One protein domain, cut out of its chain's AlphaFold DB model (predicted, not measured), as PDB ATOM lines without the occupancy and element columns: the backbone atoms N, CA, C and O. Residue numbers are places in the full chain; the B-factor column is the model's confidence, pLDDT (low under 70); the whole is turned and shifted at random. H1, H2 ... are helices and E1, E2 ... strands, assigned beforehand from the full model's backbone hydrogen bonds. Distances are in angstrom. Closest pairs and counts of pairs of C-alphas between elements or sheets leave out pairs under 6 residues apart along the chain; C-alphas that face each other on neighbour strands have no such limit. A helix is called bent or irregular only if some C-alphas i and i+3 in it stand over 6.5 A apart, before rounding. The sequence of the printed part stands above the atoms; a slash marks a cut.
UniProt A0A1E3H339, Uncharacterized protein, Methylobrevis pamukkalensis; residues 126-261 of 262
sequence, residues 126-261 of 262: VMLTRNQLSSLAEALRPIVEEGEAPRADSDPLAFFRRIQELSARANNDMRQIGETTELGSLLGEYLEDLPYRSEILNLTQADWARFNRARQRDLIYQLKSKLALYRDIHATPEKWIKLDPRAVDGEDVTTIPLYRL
ATOM      1  N   VAL A 126       9.685 -16.361  32.200       88.75
ATOM      2  CA  VAL A 126       9.584 -15.804  30.853       88.75
ATOM      3  C   VAL A 126       9.622 -14.289  30.954       88.75
ATOM      4  O   VAL A 126       8.906 -13.690  31.760       88.75
ATOM      5  N   MET A 127      10.498 -13.678  30.162       91.19
ATOM      6  CA  MET A 127      10.603 -12.231  30.047       91.19
ATOM      7  C   MET A 127       9.602 -11.740  29.004       91.19
ATOM      8  O   MET A 127       9.592 -12.251  27.889       91.19
ATOM      9  N   LEU A 128       8.773 -10.770  29.378       89.88
ATOM     10  CA  LEU A 128       7.758 -10.178  28.509       89.88
ATOM     11  C   LEU A 128       7.869  -8.659  28.548       89.88
ATOM     12  O   LEU A 128       8.102  -8.083  29.616       89.88
ATOM     13  N   THR A 129       7.662  -8.014  27.403       91.38
ATOM     14  CA  THR A 129       7.502  -6.560  27.332       91.38
ATOM     15  C   THR A 129       6.132  -6.140  27.862       91.38
ATOM     16  O   THR A 129       5.194  -6.945  27.942       91.38
ATOM     17  N   ARG A 130       5.984  -4.860  28.211       89.06
ATOM     18  CA  ARG A 130       4.690  -4.280  28.595       89.06
ATOM     19  C   ARG A 130       3.653  -4.462  27.494       89.06
ATOM     20  O   ARG A 130       2.531  -4.861  27.797       89.06
ATOM     21  N   ASN A 131       4.040  -4.247  26.238       85.56
ATOM     22  CA  ASN A 131       3.183  -4.480  25.076       85.56
ATOM     23  C   ASN A 131       2.715  -5.940  25.000       85.56
ATOM     24  O   ASN A 131       1.519  -6.191  24.889       85.56
ATOM     25  N   GLN A 132       3.630  -6.905  25.143       86.31
ATOM     26  CA  GLN A 132       3.289  -8.331  25.117       86.31
ATOM     27  C   GLN A 132       2.337  -8.720  26.252       86.31
ATOM     28  O   GLN A 132       1.354  -9.420  26.014       86.31
ATOM     29  N   LEU A 133       2.580  -8.238  27.476       90.06
ATOM     30  CA  LEU A 133       1.706  -8.529  28.613       90.06
ATOM     31  C   LEU A 133       0.310  -7.914  28.446       90.06
ATOM     32  O   LEU A 133      -0.687  -8.547  28.796       90.06
ATOM     33  N   SER A 134       0.232  -6.698  27.905       85.94
ATOM     34  CA  SER A 134      -1.038  -6.055  27.567       85.94
ATOM     35  C   SER A 134      -1.793  -6.852  26.518       85.94
ATOM     36  O   SER A 134      -2.943  -7.210  26.755       85.94
ATOM     37  N   SER A 135      -1.142  -7.222  25.415       83.25
ATOM     38  CA  SER A 135      -1.748  -8.065  24.379       83.25
ATOM     39  C   SER A 135      -2.249  -9.394  24.949       83.25
ATOM     40  O   SER A 135      -3.351  -9.822  24.617       83.25
ATOM     41  N   LEU A 136      -1.506 -10.006  25.880       86.38
ATOM     42  CA  LEU A 136      -1.939 -11.225  26.564       86.38
ATOM     43  C   LEU A 136      -3.227 -11.023  27.367       86.38
ATOM     44  O   LEU A 136      -4.142 -11.846  27.321       86.38
ATOM     45  N   ALA A 137      -3.287  -9.940  28.143       89.00
ATOM     46  CA  ALA A 137      -4.448  -9.613  28.956       89.00
ATOM     47  C   ALA A 137      -5.671  -9.289  28.082       89.00
ATOM     48  O   ALA A 137      -6.779  -9.732  28.383       89.00
ATOM     49  N   GLU A 138      -5.465  -8.559  26.985       84.75
ATOM     50  CA  GLU A 138      -6.500  -8.226  26.007       84.75
ATOM     51  C   GLU A 138      -7.043  -9.474  25.297       84.75
ATOM     52  O   GLU A 138      -8.257  -9.588  25.136       84.75
ATOM     53  N   ALA A 139      -6.180 -10.436  24.951       82.06
ATOM     54  CA  ALA A 139      -6.580 -11.709  24.349       82.06
ATOM     55  C   ALA A 139      -7.308 -12.633  25.343       82.06
ATOM     56  O   ALA A 139      -8.261 -13.321  24.979       82.06
ATOM     57  N   LEU A 140      -6.907 -12.629  26.620       87.00
ATOM     58  CA  LEU A 140      -7.541 -13.440  27.664       87.00
ATOM     59  C   LEU A 140      -8.902 -12.921  28.117       87.00
ATOM     60  O   LEU A 140      -9.762 -13.716  28.502       87.00
ATOM     61  N   ARG A 141      -9.106 -11.602  28.108       88.88
ATOM     62  CA  ARG A 141     -10.356 -10.979  28.554       88.88
ATOM     63  C   ARG A 141     -11.612 -11.587  27.905       88.88
ATOM     64  O   ARG A 141     -12.461 -12.040  28.672       88.88
ATOM     65  N   PRO A 142     -11.748 -11.664  26.567       84.69
ATOM     66  CA  PRO A 142     -12.944 -12.226  25.939       84.69
ATOM     67  C   PRO A 142     -13.176 -13.701  26.293       84.69
ATOM     68  O   PRO A 142     -14.320 -14.127  26.425       84.69
ATOM     69  N   ILE A 143     -12.106 -14.477  26.490       85.31
ATOM     70  CA  ILE A 143     -12.184 -15.897  26.865       85.31
ATOM     71  C   ILE A 143     -12.771 -16.039  28.274       85.31
ATOM     72  O   ILE A 143     -13.653 -16.862  28.508       85.31
ATOM     73  N   VAL A 144     -12.297 -15.217  29.216       89.62
ATOM     74  CA  VAL A 144     -12.816 -15.198  30.590       89.62
ATOM     75  C   VAL A 144     -14.260 -14.700  30.617       89.62
ATOM     76  O   VAL A 144     -15.097 -15.324  31.258       89.62
ATOM     77  N   GLU A 145     -14.568 -13.614  29.908       88.38
ATOM     78  CA  GLU A 145     -15.919 -13.041  29.851       88.38
ATOM     79  C   GLU A 145     -16.944 -14.027  29.277       88.38
ATOM     80  O   GLU A 145     -18.020 -14.196  29.852       88.38
ATOM     81  N   GLU A 146     -16.602 -14.726  28.191       85.38
ATOM     82  CA  GLU A 146     -17.467 -15.758  27.612       85.38
ATOM     83  C   GLU A 146     -17.593 -16.971  28.544       85.38
ATOM     84  O   GLU A 146     -18.680 -17.528  28.683       85.38
ATOM     85  N   GLY A 147     -16.514 -17.357  29.230       83.00
ATOM     86  CA  GLY A 147     -16.523 -18.453  30.200       83.00
ATOM     87  C   GLY A 147     -17.344 -18.172  31.464       83.00
ATOM     88  O   GLY A 147     -17.857 -19.106  32.076       83.00
ATOM     89  N   GLU A 148     -17.491 -16.903  31.857       83.88
ATOM     90  CA  GLU A 148     -18.333 -16.481  32.988       83.88
ATOM     91  C   GLU A 148     -19.788 -16.180  32.587       83.88
ATOM     92  O   GLU A 148     -20.634 -15.945  33.455       83.88
ATOM     93  N   ALA A 149     -20.107 -16.176  31.289       78.62
ATOM     94  CA  ALA A 149     -21.446 -15.854  30.822       78.62
ATOM     95  C   ALA A 149     -22.475 -16.898  31.317       78.62
ATOM     96  O   ALA A 149     -22.250 -18.097  31.158       78.62
ATOM     97  N   PRO A 150     -23.677 -16.497  31.785       63.75
ATOM     98  CA  PRO A 150     -24.710 -17.426  32.278       63.75
ATOM     99  C   PRO A 150     -25.196 -18.475  31.260       63.75
ATOM    100  O   PRO A 150     -25.945 -19.382  31.602       63.75
ATOM    101  N   ARG A 151     -24.842 -18.307  29.978       61.62
ATOM    102  CA  ARG A 151     -25.185 -19.217  28.872       61.62
ATOM    103  C   ARG A 151     -24.043 -20.164  28.496       61.62
ATOM    104  O   ARG A 151     -24.287 -21.101  27.731       61.62
ATOM    105  N   ALA A 152     -22.836 -19.953  29.027       57.25
ATOM    106  CA  ALA A 152     -21.704 -20.868  28.869       57.25
ATOM    107  C   ALA A 152     -22.058 -22.287  29.351       57.25
ATOM    108  O   ALA A 152     -21.572 -23.274  28.811       57.25
ATOM    109  N   ASP A 153     -23.007 -22.376  30.287       55.84
ATOM    110  CA  ASP A 153     -23.523 -23.610  30.882       55.84
ATOM    111  C   ASP A 153     -24.315 -24.519  29.921       55.84
ATOM    112  O   ASP A 153     -24.634 -25.655  30.291       55.84
ATOM    113  N   SER A 154     -24.669 -24.042  28.720       59.50
ATOM    114  CA  SER A 154     -25.632 -24.723  27.835       59.50
ATOM    115  C   SER A 154     -25.059 -25.330  26.547       59.50
ATOM    116  O   SER A 154     -25.628 -26.308  26.068       59.50
ATOM    117  N   ASP A 155     -23.951 -24.820  25.993       71.12
ATOM    118  CA  ASP A 155     -23.307 -25.400  24.797       71.12
ATOM    119  C   ASP A 155     -21.773 -25.196  24.815       71.12
ATOM    120  O   ASP A 155     -21.294 -24.113  24.461       71.12
ATOM    121  N   PRO A 156     -20.982 -26.231  25.165       68.06
ATOM    122  CA  PRO A 156     -19.518 -26.178  25.149       68.06
ATOM    123  C   PRO A 156     -18.917 -25.832  23.780       68.06
ATOM    124  O   PRO A 156     -17.839 -25.243  23.714       68.06
ATOM    125  N   LEU A 157     -19.600 -26.164  22.678       73.88
ATOM    126  CA  LEU A 157     -19.128 -25.846  21.328       73.88
ATOM    127  C   LEU A 157     -19.345 -24.365  20.992       73.88
ATOM    128  O   LEU A 157     -18.622 -23.815  20.162       73.88
ATOM    129  N   ALA A 158     -20.315 -23.702  21.629       75.56
ATOM    130  CA  ALA A 158     -20.570 -22.280  21.416       75.56
ATOM    131  C   ALA A 158     -19.454 -21.388  21.976       75.56
ATOM    132  O   ALA A 158     -19.181 -20.345  21.385       75.56
ATOM    133  N   PHE A 159     -18.790 -21.814  23.054       78.94
ATOM    134  CA  PHE A 159     -17.650 -21.111  23.652       78.94
ATOM    135  C   PHE A 159     -16.498 -20.945  22.647       78.94
ATOM    136  O   PHE A 159     -16.117 -19.820  22.327       78.94
ATOM    137  N   PHE A 160     -16.003 -22.048  22.065       77.50
ATOM    138  CA  PHE A 160     -14.904 -21.991  21.092       77.50
ATOM    139  C   PHE A 160     -15.286 -21.222  19.825       77.50
ATOM    140  O   PHE A 160     -14.492 -20.407  19.366       77.50
ATOM    141  N   ARG A 161     -16.509 -21.393  19.302       77.62
ATOM    142  CA  ARG A 161     -16.983 -20.611  18.144       77.62
ATOM    143  C   ARG A 161     -16.974 -19.104  18.414       77.62
ATOM    144  O   ARG A 161     -16.594 -18.330  17.544       77.62
ATOM    145  N   ARG A 162     -17.337 -18.667  19.622       77.38
ATOM    146  CA  ARG A 162     -17.300 -17.241  19.974       77.38
ATOM    147  C   ARG A 162     -15.887 -16.708  20.158       77.38
ATOM    148  O   ARG A 162     -15.602 -15.614  19.683       77.38
ATOM    149  N   ILE A 163     -14.991 -17.480  20.770       77.88
ATOM    150  CA  ILE A 163     -13.575 -17.094  20.847       77.88
ATOM    151  C   ILE A 163     -12.994 -16.966  19.435       77.88
ATOM    152  O   ILE A 163     -12.337 -15.975  19.141       77.88
ATOM    153  N   GLN A 164     -13.308 -17.905  18.540       72.44
ATOM    154  CA  GLN A 164     -12.916 -17.844  17.129       72.44
ATOM    155  C   GLN A 164     -13.392 -16.557  16.448       72.44
ATOM    156  O   GLN A 164     -12.599 -15.860  15.816       72.44
ATOM    157  N   GLU A 165     -14.672 -16.212  16.604       73.06
ATOM    158  CA  GLU A 165     -15.250 -14.984  16.051       73.06
ATOM    159  C   GLU A 165     -14.588 -13.713  16.609       73.06
ATOM    160  O   GLU A 165     -14.415 -12.738  15.873       73.06
ATOM    161  N   LEU A 166     -14.212 -13.707  17.890       70.38
ATOM    162  CA  LEU A 166     -13.542 -12.578  18.538       70.38
ATOM    163  C   LEU A 166     -12.086 -12.443  18.072       70.38
ATOM    164  O   LEU A 166     -11.665 -11.340  17.721       70.38
ATOM    165  N   SER A 167     -11.349 -13.551  17.979       65.31
ATOM    166  CA  SER A 167      -9.962 -13.567  17.501       65.31
ATOM    167  C   SER A 167      -9.850 -13.173  16.025       65.31
ATOM    168  O   SER A 167      -8.975 -12.384  15.668       65.31
ATOM    169  N   ALA A 168     -10.772 -13.636  15.172       66.06
ATOM    170  CA  ALA A 168     -10.808 -13.263  13.756       66.06
ATOM    171  C   ALA A 168     -11.032 -11.752  13.547       66.06
ATOM    172  O   ALA A 168     -10.492 -11.165  12.612       66.06
ATOM    173  N   ARG A 169     -11.801 -11.101  14.435       63.00
ATOM    174  CA  ARG A 169     -12.015  -9.643  14.412       63.00
ATOM    175  C   ARG A 169     -10.820  -8.855  14.944       63.00
ATOM    176  O   ARG A 169     -10.608  -7.733  14.497       63.00
ATOM    177  N   ALA A 170     -10.087  -9.408  15.909       58.84
ATOM    178  CA  ALA A 170      -8.971  -8.727  16.559       58.84
ATOM    179  C   ALA A 170      -7.689  -8.739  15.711       58.84
ATOM    180  O   ALA A 170      -7.012  -7.719  15.626       58.84
ATOM    181  N   ASN A 171      -7.377  -9.862  15.057       53.12
ATOM    182  CA  ASN A 171      -6.067 -10.055  14.426       53.12
ATOM    183  C   ASN A 171      -6.044  -9.823  12.909       53.12
ATOM    184  O   ASN A 171      -4.981  -9.950  12.311       53.12
ATOM    185  N   ASN A 172      -7.184  -9.527  12.259       51.16
ATOM    186  CA  ASN A 172      -7.325  -9.552  10.787       51.16
ATOM    187  C   ASN A 172      -6.782 -10.845  10.133       51.16
ATOM    188  O   ASN A 172      -6.598 -10.903   8.917       51.16
ATOM    189  N   ASP A 173      -6.518 -11.881  10.931       50.22
ATOM    190  CA  ASP A 173      -5.839 -13.087  10.502       50.22
ATOM    191  C   ASP A 173      -6.907 -14.150  10.265       50.22
ATOM    192  O   ASP A 173      -7.504 -14.702  11.192       50.22
ATOM    193  N   MET A 174      -7.204 -14.389   8.988       42.94
ATOM    194  CA  MET A 174      -8.181 -15.377   8.535       42.94
ATOM    195  C   MET A 174      -7.545 -16.778   8.507       42.94
ATOM    196  O   MET A 174      -7.691 -17.514   7.529       42.94
ATOM    197  N   ARG A 175      -6.800 -17.167   9.553       53.97
ATOM    198  CA  ARG A 175      -6.384 -18.571   9.703       53.97
ATOM    199  C   ARG A 175      -7.652 -19.407   9.873       53.97
ATOM    200  O   ARG A 175      -8.560 -19.022  10.606       53.97
ATOM    201  N   GLN A 176      -7.752 -20.534   9.167       50.53
ATOM    202  CA  GLN A 176      -8.883 -21.450   9.324       50.53
ATOM    203  C   GLN A 176      -8.839 -22.049  10.728       50.53
ATOM    204  O   GLN A 176      -8.065 -22.967  10.993       50.53
ATOM    205  N   ILE A 177      -9.661 -21.511  11.627       55.88
ATOM    206  CA  ILE A 177      -9.786 -22.033  12.979       55.88
ATOM    207  C   ILE A 177     -10.723 -23.243  12.936       55.88
ATOM    208  O   ILE A 177     -11.894 -23.125  12.581       55.88
ATOM    209  N   GLY A 178     -10.181 -24.419  13.246       62.06
ATOM    210  CA  GLY A 178     -10.891 -25.702  13.243       62.06
ATOM    211  C   GLY A 178     -10.922 -26.357  14.624       62.06
ATOM    212  O   GLY A 178     -10.381 -25.816  15.588       62.06
ATOM    213  N   GLU A 179     -11.505 -27.553  14.721       61.16
ATOM    214  CA  GLU A 179     -11.629 -28.306  15.987       61.16
ATOM    215  C   GLU A 179     -10.279 -28.603  16.663       61.16
ATOM    216  O   GLU A 179     -10.212 -28.737  17.884       61.16
ATOM    217  N   THR A 180      -9.199 -28.674  15.879       69.94
ATOM    218  CA  THR A 180      -7.827 -28.921  16.347       69.94
ATOM    219  C   THR A 180      -7.077 -27.649  16.730       69.94
ATOM    220  O   THR A 180      -5.877 -27.712  16.973       69.94
ATOM    221  N   THR A 181      -7.729 -26.482  16.722       75.19
ATOM    222  CA  THR A 181      -7.034 -25.250  17.100       75.19
ATOM    223  C   THR A 181      -6.848 -25.188  18.606       75.19
ATOM    224  O   THR A 181      -7.811 -25.232  19.372       75.19
ATOM    225  N   GLU A 182      -5.588 -25.070  18.997       81.50
ATOM    226  CA  GLU A 182      -5.140 -24.874  20.367       81.50
ATOM    227  C   GLU A 182      -5.435 -23.443  20.826       81.50
ATOM    228  O   GLU A 182      -5.120 -22.482  20.117       81.50
ATOM    229  N   LEU A 183      -5.997 -23.275  22.025       79.38
ATOM    230  CA  LEU A 183      -6.288 -21.959  22.597       79.38
ATOM    231  C   LEU A 183      -5.043 -21.055  22.666       79.38
ATOM    232  O   LEU A 183      -5.162 -19.847  22.489       79.38
ATOM    233  N   GLY A 184      -3.850 -21.627  22.861       78.50
ATOM    234  CA  GLY A 184      -2.582 -20.894  22.903       78.50
ATOM    235  C   GLY A 184      -2.282 -20.084  21.638       78.50
ATOM    236  O   GLY A 184      -1.827 -18.949  21.747       78.50
ATOM    237  N   SER A 185      -2.646 -20.604  20.462       75.12
ATOM    238  CA  SER A 185      -2.510 -19.893  19.175       75.12
ATOM    239  C   SER A 185      -3.342 -18.607  19.085       75.12
ATOM    240  O   SER A 185      -3.072 -17.730  18.268       75.12
ATOM    241  N   LEU A 186      -4.359 -18.470  19.941       73.50
ATOM    242  CA  LEU A 186      -5.228 -17.297  19.993       73.50
ATOM    243  C   LEU A 186      -4.715 -16.242  20.984       73.50
ATOM    244  O   LEU A 186      -5.193 -15.111  20.967       73.50
ATOM    245  N   LEU A 187      -3.765 -16.606  21.854       75.00
ATOM    246  CA  LEU A 187      -3.249 -15.752  22.930       75.00
ATOM    247  C   LEU A 187      -1.994 -14.963  22.536       75.00
ATOM    248  O   LEU A 187      -1.679 -13.960  23.179       75.00
ATOM    249  N   GLY A 188      -1.300 -15.390  21.481       71.75
ATOM    250  CA  GLY A 188      -0.160 -14.684  20.904       71.75
ATOM    251  C   GLY A 188       0.970 -15.620  20.488       71.75
ATOM    252  O   GLY A 188       1.246 -16.624  21.142       71.75
ATOM    253  N   GLU A 189       1.669 -15.247  19.417       68.19
ATOM    254  CA  GLU A 189       2.699 -16.085  18.783       68.19
ATOM    255  C   GLU A 189       3.899 -16.363  19.700       68.19
ATOM    256  O   GLU A 189       4.483 -17.441  19.661       68.19
ATOM    257  N   TYR A 190       4.234 -15.438  20.605       71.19
ATOM    258  CA  TYR A 190       5.344 -15.613  21.550       71.19
ATOM    259  C   TYR A 190       5.109 -16.738  22.575       71.19
ATOM    260  O   TYR A 190       6.047 -17.139  23.263       71.19
ATOM    261  N   LEU A 191       3.879 -17.251  22.696       73.88
ATOM    262  CA  LEU A 191       3.573 -18.427  23.514       73.88
ATOM    263  C   LEU A 191       3.724 -19.742  22.738       73.88
ATOM    264  O   LEU A 191       3.907 -20.786  23.360       73.88
ATOM    265  N   GLU A 192       3.671 -19.711  21.403       69.56
ATOM    266  CA  GLU A 192       3.770 -20.914  20.566       69.56
ATOM    267  C   GLU A 192       5.178 -21.519  20.603       69.56
ATOM    268  O   GLU A 192       5.324 -22.746  20.625       69.56
ATOM    269  N   ASP A 193       6.200 -20.667  20.677       68.94
ATOM    270  CA  ASP A 193       7.613 -21.059  20.702       68.94
ATOM    271  C   ASP A 193       8.108 -21.468  22.102       68.94
ATOM    272  O   ASP A 193       9.279 -21.820  22.282       68.94
ATOM    273  N   LEU A 194       7.237 -21.448  23.120       75.75
ATOM    274  CA  LEU A 194       7.624 -21.901  24.449       75.75
ATOM    275  C   LEU A 194       7.856 -23.421  24.445       75.75
ATOM    276  O   LEU A 194       6.976 -24.183  24.037       75.75
ATOM    277  N   PRO A 195       9.002 -23.900  24.970       67.94
ATOM    278  CA  PRO A 195       9.308 -25.331  25.023       67.94
ATOM    279  C   PRO A 195       8.354 -26.097  25.950       67.94
ATOM    280  O   PRO A 195       8.223 -27.314  25.840       67.94
ATOM    281  N   TYR A 196       7.690 -25.387  26.865       67.94
ATOM    282  CA  TYR A 196       6.659 -25.924  27.737       67.94
ATOM    283  C   TYR A 196       5.326 -25.250  27.427       67.94
ATOM    284  O   TYR A 196       5.150 -24.058  27.690       67.94
ATOM    285  N   ARG A 197       4.381 -26.034  26.908       70.62
ATOM    286  CA  ARG A 197       2.997 -25.609  26.708       70.62
ATOM    287  C   ARG A 197       2.141 -26.128  27.853       70.62
ATOM    288  O   ARG A 197       2.143 -27.325  28.143       70.62
ATOM    289  N   SER A 198       1.440 -25.220  28.523       79.44
ATOM    290  CA  SER A 198       0.502 -25.570  29.584       79.44
ATOM    291  C   SER A 198      -0.710 -26.329  29.023       79.44
ATOM    292  O   SER A 198      -0.978 -26.320  27.819       79.44
ATOM    293  N   GLU A 199      -1.491 -26.946  29.911       81.25
ATOM    294  CA  GLU A 199      -2.780 -27.559  29.552       81.25
ATOM    295  C   GLU A 199      -3.735 -26.559  28.880       81.25
ATOM    296  O   GLU A 199      -4.487 -26.932  27.988       81.25
ATOM    297  N   ILE A 200      -3.686 -25.286  29.278       83.12
ATOM    298  CA  ILE A 200      -4.541 -24.237  28.718       83.12
ATOM    299  C   ILE A 200      -4.078 -23.868  27.310       83.12
ATOM    300  O   ILE A 200      -4.922 -23.688  26.440       83.12
ATOM    301  N   LEU A 201      -2.765 -23.781  27.064       82.38
ATOM    302  CA  LEU A 201      -2.246 -23.492  25.724       82.38
ATOM    303  C   LEU A 201      -2.620 -24.595  24.740       82.38
ATOM    304  O   LEU A 201      -3.027 -24.277  23.630       82.38
ATOM    305  N   ASN A 202      -2.576 -25.856  25.169       85.44
ATOM    306  CA  ASN A 202      -2.933 -27.005  24.335       85.44
ATOM    307  C   ASN A 202      -4.446 -27.296  24.298       85.44
ATOM    308  O   ASN A 202      -4.858 -28.278  23.686       85.44
ATOM    309  N   LEU A 203      -5.283 -26.497  24.970       86.69
ATOM    310  CA  LEU A 203      -6.712 -26.776  25.072       86.69
ATOM    311  C   LEU A 203      -7.379 -26.660  23.698       86.69
ATOM    312  O   LEU A 203      -7.419 -25.576  23.113       86.69
ATOM    313  N   THR A 204      -7.961 -27.760  23.226       87.19
ATOM    314  CA  THR A 204      -8.770 -27.782  22.002       87.19
ATOM    315  C   THR A 204     -10.268 -27.759  22.308       87.19
ATOM    316  O   THR A 204     -10.716 -28.006  23.435       87.19
ATOM    317  N   GLN A 205     -11.079 -27.530  21.273       84.31
ATOM    318  CA  GLN A 205     -12.534 -27.642  21.370       84.31
ATOM    319  C   GLN A 205     -12.976 -29.048  21.801       84.31
ATOM    320  O   GLN A 205     -13.908 -29.194  22.596       84.31
ATOM    321  N   ALA A 206     -12.303 -30.083  21.291       85.44
ATOM    322  CA  ALA A 206     -12.604 -31.468  21.622       85.44
ATOM    323  C   ALA A 206     -12.299 -31.781  23.095       85.44
ATOM    324  O   ALA A 206     -13.088 -32.468  23.749       85.44
ATOM    325  N   ASP A 207     -11.199 -31.252  23.636       87.56
ATOM    326  CA  ASP A 207     -10.844 -31.420  25.050       87.56
ATOM    327  C   ASP A 207     -11.857 -30.723  25.957       87.56
ATOM    328  O   ASP A 207     -12.388 -31.325  26.893       87.56
ATOM    329  N   TRP A 208     -12.222 -29.487  25.617       85.94
ATOM    330  CA  TRP A 208     -13.228 -28.729  26.352       85.94
ATOM    331  C   TRP A 208     -14.602 -29.401  26.370       85.94
ATOM    332  O   TRP A 208     -15.258 -29.437  27.412       85.94
ATOM    333  N   ALA A 209     -15.031 -29.976  25.243       85.38
ATOM    334  CA  ALA A 209     -16.292 -30.708  25.145       85.38
ATOM    335  C   ALA A 209     -16.300 -32.002  25.980       85.38
ATOM    336  O   ALA A 209     -17.364 -32.460  26.396       85.38
ATOM    337  N   ARG A 210     -15.125 -32.588  26.241       88.19
ATOM    338  CA  ARG A 210     -14.964 -33.768  27.107       88.19
ATOM    339  C   ARG A 210     -14.934 -33.415  28.592       88.19
ATOM    340  O   ARG A 210     -15.191 -34.285  29.425       88.19
ATOM    341  N   PHE A 211     -14.602 -32.175  28.945       88.50
ATOM    342  CA  PHE A 211     -14.554 -31.747  30.336       88.50
ATOM    343  C   PHE A 211     -15.943 -31.722  30.969       88.50
ATOM    344  O   PHE A 211     -16.935 -31.309  30.373       88.50
ATOM    345  N   ASN A 212     -16.006 -32.132  32.236       87.75
ATOM    346  CA  ASN A 212     -17.199 -31.910  33.036       87.75
ATOM    347  C   ASN A 212     -17.303 -30.424  33.438       87.75
ATOM    348  O   ASN A 212     -16.320 -29.682  33.428       87.75
ATOM    349  N   ARG A 213     -18.501 -30.000  33.855       84.38
ATOM    350  CA  ARG A 213     -18.771 -28.598  34.220       84.38
ATOM    351  C   ARG A 213     -17.870 -28.062  35.333       84.38
ATOM    352  O   ARG A 213     -17.502 -26.893  35.314       84.38
ATOM    353  N   ALA A 214     -17.503 -28.904  36.302       88.38
ATOM    354  CA  ALA A 214     -16.602 -28.493  37.375       88.38
ATOM    355  C   ALA A 214     -15.212 -28.149  36.817       88.38
ATOM    356  O   ALA A 214     -14.697 -27.073  37.100       88.38
ATOM    357  N   ARG A 215     -14.664 -29.005  35.947       89.19
ATOM    358  CA  ARG A 215     -13.364 -28.799  35.307       89.19
ATOM    359  C   ARG A 215     -13.354 -27.585  34.382       89.19
ATOM    360  O   ARG A 215     -12.395 -26.823  34.412       89.19
ATOM    361  N   GLN A 216     -14.420 -27.389  33.604       87.31
ATOM    362  CA  GLN A 216     -14.591 -26.199  32.763       87.31
ATOM    363  C   GLN A 216     -14.537 -24.925  33.612       87.31
ATOM    364  O   GLN A 216     -13.736 -24.032  33.349       87.31
ATOM    365  N   ARG A 217     -15.323 -24.875  34.692       87.44
ATOM    366  CA  ARG A 217     -15.354 -23.737  35.613       87.44
ATOM    367  C   ARG A 217     -14.004 -23.495  36.299       87.44
ATOM    368  O   ARG A 217     -13.584 -22.347  36.411       87.44
ATOM    369  N   ASP A 218     -13.315 -24.551  36.727       90.75
ATOM    370  CA  ASP A 218     -11.988 -24.437  37.340       90.75
ATOM    371  C   ASP A 218     -10.972 -23.820  36.370       90.75
ATOM    372  O   ASP A 218     -10.192 -22.953  36.765       90.75
ATOM    373  N   LEU A 219     -11.014 -24.206  35.090       89.75
ATOM    374  CA  LEU A 219     -10.157 -23.629  34.054       89.75
ATOM    375  C   LEU A 219     -10.469 -22.140  33.837       89.75
ATOM    376  O   LEU A 219      -9.547 -21.325  33.818       89.75
ATOM    377  N   ILE A 220     -11.750 -21.755  33.765       90.19
ATOM    378  CA  ILE A 220     -12.142 -20.336  33.668       90.19
ATOM    379  C   ILE A 220     -11.659 -19.540  34.886       90.19
ATOM    380  O   ILE A 220     -11.120 -18.444  34.727       90.19
ATOM    381  N   TYR A 221     -11.763 -20.086  36.102       91.50
ATOM    382  CA  TYR A 221     -11.235 -19.418  37.295       91.50
ATOM    383  C   TYR A 221      -9.714 -19.254  37.262       91.50
ATOM    384  O   TYR A 221      -9.203 -18.207  37.670       91.50
ATOM    385  N   GLN A 222      -8.980 -20.246  36.754       91.69
ATOM    386  CA  GLN A 222      -7.535 -20.126  36.555       91.69
ATOM    387  C   GLN A 222      -7.204 -19.010  35.560       91.69
ATOM    388  O   GLN A 222      -6.361 -18.163  35.862       91.69
ATOM    389  N   LEU A 223      -7.899 -18.953  34.421       91.88
ATOM    390  CA  LEU A 223      -7.730 -17.891  33.424       91.88
ATOM    391  C   LEU A 223      -8.045 -16.505  33.996       91.88
ATOM    392  O   LEU A 223      -7.275 -15.566  33.802       91.88
ATOM    393  N   LYS A 224      -9.127 -16.381  34.771       93.44
ATOM    394  CA  LYS A 224      -9.499 -15.138  35.457       93.44
ATOM    395  C   LYS A 224      -8.429 -14.679  36.443       93.44
ATOM    396  O   LYS A 224      -8.100 -13.496  36.487       93.44
ATOM    397  N   SER A 225      -7.874 -15.609  37.220       94.38
ATOM    398  CA  SER A 225      -6.786 -15.325  38.160       94.38
ATOM    399  C   SER A 225      -5.534 -14.819  37.434       94.38
ATOM    400  O   SER A 225      -4.951 -13.808  37.833       94.38
ATOM    401  N   LYS A 226      -5.163 -15.453  36.312       93.31
ATOM    402  CA  LYS A 226      -4.042 -15.015  35.461       93.31
ATOM    403  C   LYS A 226      -4.298 -13.637  34.843       93.31
ATOM    404  O   LYS A 226      -3.435 -12.770  34.925       93.31
ATOM    405  N   LEU A 227      -5.500 -13.383  34.323       94.06
ATOM    406  CA  LEU A 227      -5.890 -12.069  33.797       94.06
ATOM    407  C   LEU A 227      -5.786 -10.966  34.861       94.06
ATOM    408  O   LEU A 227      -5.255  -9.888  34.591       94.06
ATOM    409  N   ALA A 228      -6.261 -11.230  36.082       95.38
ATOM    410  CA  ALA A 228      -6.141 -10.291  37.194       95.38
ATOM    411  C   ALA A 228      -4.670 -10.011  37.544       95.38
ATOM    412  O   ALA A 228      -4.292  -8.851  37.704       95.38
ATOM    413  N   LEU A 229      -3.832 -11.053  37.586       94.19
ATOM    414  CA  LEU A 229      -2.391 -10.918  37.791       94.19
ATOM    415  C   LEU A 229      -1.737 -10.043  36.712       94.19
ATOM    416  O   LEU A 229      -0.939  -9.172  37.043       94.19
ATOM    417  N   TYR A 230      -2.058 -10.252  35.436       94.00
ATOM    418  CA  TYR A 230      -1.452  -9.485  34.344       94.00
ATOM    419  C   TYR A 230      -1.838  -8.010  34.404       94.00
ATOM    420  O   TYR A 230      -0.978  -7.146  34.244       94.00
ATOM    421  N   ARG A 231      -3.100  -7.712  34.731       93.81
ATOM    422  CA  ARG A 231      -3.568  -6.334  34.942       93.81
ATOM    423  C   ARG A 231      -2.887  -5.668  36.136       93.81
ATOM    424  O   ARG A 231      -2.522  -4.501  36.040       93.81
ATOM    425  N   ASP A 232      -2.687  -6.401  37.229       95.12
ATOM    426  CA  ASP A 232      -1.964  -5.912  38.409       95.12
ATOM    427  C   ASP A 232      -0.490  -5.618  38.095       95.12
ATOM    428  O   ASP A 232       0.041  -4.570  38.465       95.12
ATOM    429  N   ILE A 233       0.181  -6.510  37.357       93.44
ATOM    430  CA  ILE A 233       1.559  -6.286  36.906       93.44
ATOM    431  C   ILE A 233       1.634  -5.060  35.993       93.44
ATOM    432  O   ILE A 233       2.464  -4.181  36.216       93.44
ATOM    433  N   HIS A 234       0.735  -4.960  35.013       90.88
ATOM    434  CA  HIS A 234       0.664  -3.816  34.111       90.88
ATOM    435  C   HIS A 234       0.466  -2.489  34.855       90.88
ATOM    436  O   HIS A 234       1.137  -1.507  34.545       90.88
ATOM    437  N   ALA A 235      -0.400  -2.470  35.870       91.88
ATOM    438  CA  ALA A 235      -0.704  -1.279  36.655       91.88
ATOM    439  C   ALA A 235       0.380  -0.889  37.678       91.88
ATOM    440  O   ALA A 235       0.286   0.195  38.246       91.88
ATOM    441  N   THR A 236       1.386  -1.736  37.931       93.75
ATOM    442  CA  THR A 236       2.433  -1.483  38.936       93.75
ATOM    443  C   THR A 236       3.736  -1.029  38.263       93.75
ATOM    444  O   THR A 236       4.467  -1.887  37.767       93.75
ATOM    445  N   PRO A 237       4.097   0.274  38.270       86.50
ATOM    446  CA  PRO A 237       5.299   0.776  37.591       86.50
ATOM    447  C   PRO A 237       6.596   0.104  38.060       86.50
ATOM    448  O   PRO A 237       7.442  -0.225  37.242       86.50
ATOM    449  N   GLU A 238       6.700  -0.200  39.355       90.88
ATOM    450  CA  GLU A 238       7.884  -0.802  39.995       90.88
ATOM    451  C   GLU A 238       8.242  -2.206  39.472       90.88
ATOM    452  O   GLU A 238       9.340  -2.706  39.702       90.88
ATOM    453  N   LYS A 239       7.307  -2.889  38.795       89.00
ATOM    454  CA  LYS A 239       7.532  -4.232  38.230       89.00
ATOM    455  C   LYS A 239       8.169  -4.198  36.839       89.00
ATOM    456  O   LYS A 239       8.421  -5.265  36.272       89.00
ATOM    457  N   TRP A 240       8.394  -3.003  36.300       93.94
ATOM    458  CA  TRP A 240       8.887  -2.771  34.951       93.94
ATOM    459  C   TRP A 240      10.338  -2.314  34.981       93.94
ATOM    460  O   TRP A 240      10.700  -1.366  35.674       93.94
ATOM    461  N   ILE A 241      11.174  -3.018  34.225       93.12
ATOM    462  CA  ILE A 241      12.604  -2.760  34.122       93.12
ATOM    463  C   ILE A 241      12.883  -2.251  32.717       93.12
ATOM    464  O   ILE A 241      12.574  -2.909  31.724       93.12
ATOM    465  N   LYS A 242      13.522  -1.088  32.637       90.31
ATOM    466  CA  LYS A 242      13.933  -0.490  31.373       90.31
ATOM    467  C   LYS A 242      15.328  -0.990  31.002       90.31
ATOM    468  O   LYS A 242      16.304  -0.626  31.655       90.31
ATOM    469  N   LEU A 243      15.419  -1.851  29.985       84.62
ATOM    470  CA  LEU A 243      16.703  -2.418  29.538       84.62
ATOM    471  C   LEU A 243      17.547  -1.411  28.745       84.62
ATOM    472  O   LEU A 243      18.770  -1.411  28.864       84.62
ATOM    473  N   ASP A 244      16.900  -0.539  27.966       80.06
ATOM    474  CA  ASP A 244      17.536   0.583  27.267       80.06
ATOM    475  C   ASP A 244      16.882   1.896  27.728       80.06
ATOM    476  O   ASP A 244      15.674   2.068  27.541       80.06
ATOM    477  N   PRO A 245      17.644   2.860  28.284       79.12
ATOM    478  CA  PRO A 245      17.129   4.178  28.660       79.12
ATOM    479  C   PRO A 245      16.372   4.912  27.541       79.12
ATOM    480  O   PRO A 245      15.539   5.769  27.829       79.12
ATOM    481  N   ARG A 246      16.654   4.588  26.273       77.31
ATOM    482  CA  ARG A 246      16.038   5.184  25.080       77.31
ATOM    483  C   ARG A 246      14.807   4.426  24.579       77.31
ATOM    484  O   ARG A 246      14.147   4.922  23.669       77.31
ATOM    485  N   ALA A 247      14.506   3.254  25.136       74.31
ATOM    486  CA  ALA A 247      13.332   2.481  24.755       74.31
ATOM    487  C   ALA A 247      12.035   3.231  25.099       74.31
ATOM    488  O   ALA A 247      11.977   4.014  26.052       74.31
ATOM    489  N   VAL A 248      10.982   2.990  24.322       81.25
ATOM    490  CA  VAL A 248       9.631   3.459  24.659       81.25
ATOM    491  C   VAL A 248       9.074   2.640  25.823       81.25
ATOM    492  O   VAL A 248       9.451   1.486  25.997       81.25
ATOM    493  N   ASP A 249       8.153   3.200  26.605       78.50
ATOM    494  CA  ASP A 249       7.659   2.559  27.840       78.50
ATOM    495  C   ASP A 249       6.941   1.213  27.597       78.50
ATOM    496  O   ASP A 249       6.837   0.378  28.496       78.50
ATOM    497  N   GLY A 250       6.462   0.973  26.370       79.94
ATOM    498  CA  GLY A 250       5.899  -0.316  25.946       79.94
ATOM    499  C   GLY A 250       6.918  -1.466  25.892       79.94
ATOM    500  O   GLY A 250       6.532  -2.631  25.974       79.94
ATOM    501  N   GLU A 251       8.208  -1.139  25.811       83.56
ATOM    502  CA  GLU A 251       9.330  -2.083  25.740       83.56
ATOM    503  C   GLU A 251       9.991  -2.327  27.102       83.56
ATOM    504  O   GLU A 251      10.960  -3.083  27.196       83.56
ATOM    505  N   ASP A 252       9.476  -1.714  28.172       89.56
ATOM    506  CA  ASP A 252       9.880  -2.113  29.512       89.56
ATOM    507  C   ASP A 252       9.562  -3.596  29.705       89.56
ATOM    508  O   ASP A 252       8.501  -4.081  29.301       89.56
ATOM    509  N   VAL A 253      10.468  -4.319  30.355       93.06
ATOM    510  CA  VAL A 253      10.335  -5.759  30.544       93.06
ATOM    511  C   VAL A 253       9.967  -6.106  31.975       93.06
ATOM    512  O   VAL A 253      10.335  -5.426  32.934       93.06
ATOM    513  N   THR A 254       9.274  -7.223  32.123       94.69
ATOM    514  CA  THR A 254       9.056  -7.886  33.405       94.69
ATOM    515  C   THR A 254       9.277  -9.388  33.250       94.69
ATOM    516  O   THR A 254       9.374  -9.898  32.133       94.69
ATOM    517  N   THR A 255       9.375 -10.115  34.364       93.19
ATOM    518  CA  THR A 255       9.510 -11.578  34.335       93.19
ATOM    519  C   THR A 255       8.343 -12.257  35.033       93.19
ATOM    520  O   THR A 255       8.055 -12.006  36.208       93.19
ATOM    521  N   ILE A 256       7.695 -13.171  34.320       91.06
ATOM    522  CA  ILE A 256       6.578 -13.964  34.827       91.06
ATOM    523  C   ILE A 256       7.055 -15.407  35.007       91.06
ATOM    524  O   ILE A 256       7.659 -15.956  34.087       91.06
ATOM    525  N   PRO A 257       6.822 -16.045  36.169       90.06
ATOM    526  CA  PRO A 257       7.139 -17.460  36.327       90.06
ATOM    527  C   PRO A 257       6.399 -18.293  35.280       90.06
ATOM    528  O   PRO A 257       5.217 -18.050  35.037       90.06
ATOM    529  N   LEU A 258       7.057 -19.302  34.710       86.44
ATOM    530  CA  LEU A 258       6.499 -20.123  33.631       86.44
ATOM    531  C   LEU A 258       5.135 -20.731  34.003       86.44
ATOM    532  O   LEU A 258       4.208 -20.702  33.207       86.44
ATOM    533  N   TYR A 259       4.971 -21.189  35.247       84.25
ATOM    534  CA  TYR A 259       3.711 -21.762  35.742       84.25
ATOM    535  C   TYR A 259       2.555 -20.748  35.859       84.25
ATOM    536  O   TYR A 259       1.406 -21.140  36.065       84.25
ATOM    537  N   ARG A 260       2.847 -19.441  35.790       88.06
ATOM    538  CA  ARG A 260       1.839 -18.371  35.799       88.06
ATOM    539  C   ARG A 260       1.417 -17.936  34.406       88.06
ATOM    540  O   ARG A 260       0.425 -17.218  34.323       88.06
ATOM    541  N   LEU A 261       2.126 -18.361  33.359       87.88
ATOM    542  CA  LEU A 261       1.658 -18.201  31.984       87.88
ATOM    543  C   LEU A 261       0.369 -18.997  31.765       87.88
ATOM    544  O   LEU A 261       0.108 -19.914  32.553       87.88
TER     545      LEU A 261
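Overview. This is residues 126 to 261 of the 262 residues of an uncharacterized protein of Methylobrevis pamukkalensis (UniProt A0A1E3H339). A kinked helix, H1, runs through the middle, with the longest helix, H5, packed along one side of it and H2 packed on another, each running opposite to H1. A small two-stranded ribbon, E1 and E2, sits at the end where H1 begins, short H4 packs on the start of H2 at the other end, and short H3 is near H1 and H2. The printed part has 136 residues, in the order E1 H1 H2 H3 H4 H5 E2, with an antiparallel sheet E1 - E2; the class is mostly helix. It is compact, with a radius of gyration of the C-alphas of 15.7 A, yet elongated, spanning 51 by 31 by 27 A.

Arrangement. Begin with E1, residues 126 to 129, and look across to its antiparallel neighbour E2, residues 253 to 257: N 126 and O 256 are 2.8 A apart and N 254 and O 128 are 2.9 A apart, within hydrogen-bond range. H1, residues 130 to 148, has a kink of 25 degrees near residue 142 and is only just irregular, with C-alphas 139 and 142 6.6 A apart. With residues 139 to 147 alone H1 touches H2, residues 156 to 171, in a helical hairpin at a shallow tilt of 31 degrees, opposite ways; the closest C-alphas, of Ile 143 and Ile 163, are 6.3 A apart. H3, residues 183 to 186, is close to H1 but not clearly touching, the closest C-alphas being those of Ala 139 and Leu 186, 7.2 A apart. H4, residues 205 to 210, touches H2 at its residues 156 to 160 alone, at a shallow tilt of 23 degrees, with the C-alphas of Pro 156 and Ala 209 closest at 5.6 A. H5, residues 213 to 235, touches H1 at a shallow tilt of 31 degrees, opposite ways, closest at the C-alphas of Ala 137 and Leu 227, 5.6 A. H2 and H5 are apart, while H5 and E2 are near each other. In H4 and H5 every O i to N i+4 pair is within hydrogen-bond range, in H1 13 of 15 and in H2 11 of 12; H3 is too short for such a pair.

Along the chain. Find C-alpha 126 at (9.584, -15.804, 30.853), where E1 begins. H1 starts at C-alpha 130 and is 26.4 A long, H2 is 23.6 A, and H5 runs 32.8 A to C-alpha 235 at (-0.704, -1.279, 36.655). E2 ends at C-alpha 257, at (7.139, -17.460, 36.327), 13.4 A from C-alpha 253.

Size, cuts and confidence. The two C-alphas farthest apart, those of Ser 154 and Pro 245, are 51.6 A apart. The printed part has no cut; the links H2 to H3, H3 to H4 and H5 to E2 are long. The mean pLDDT of the printed part is 80.6, and 25 residues are under 70, among them 150 to 154 and 167 to 180.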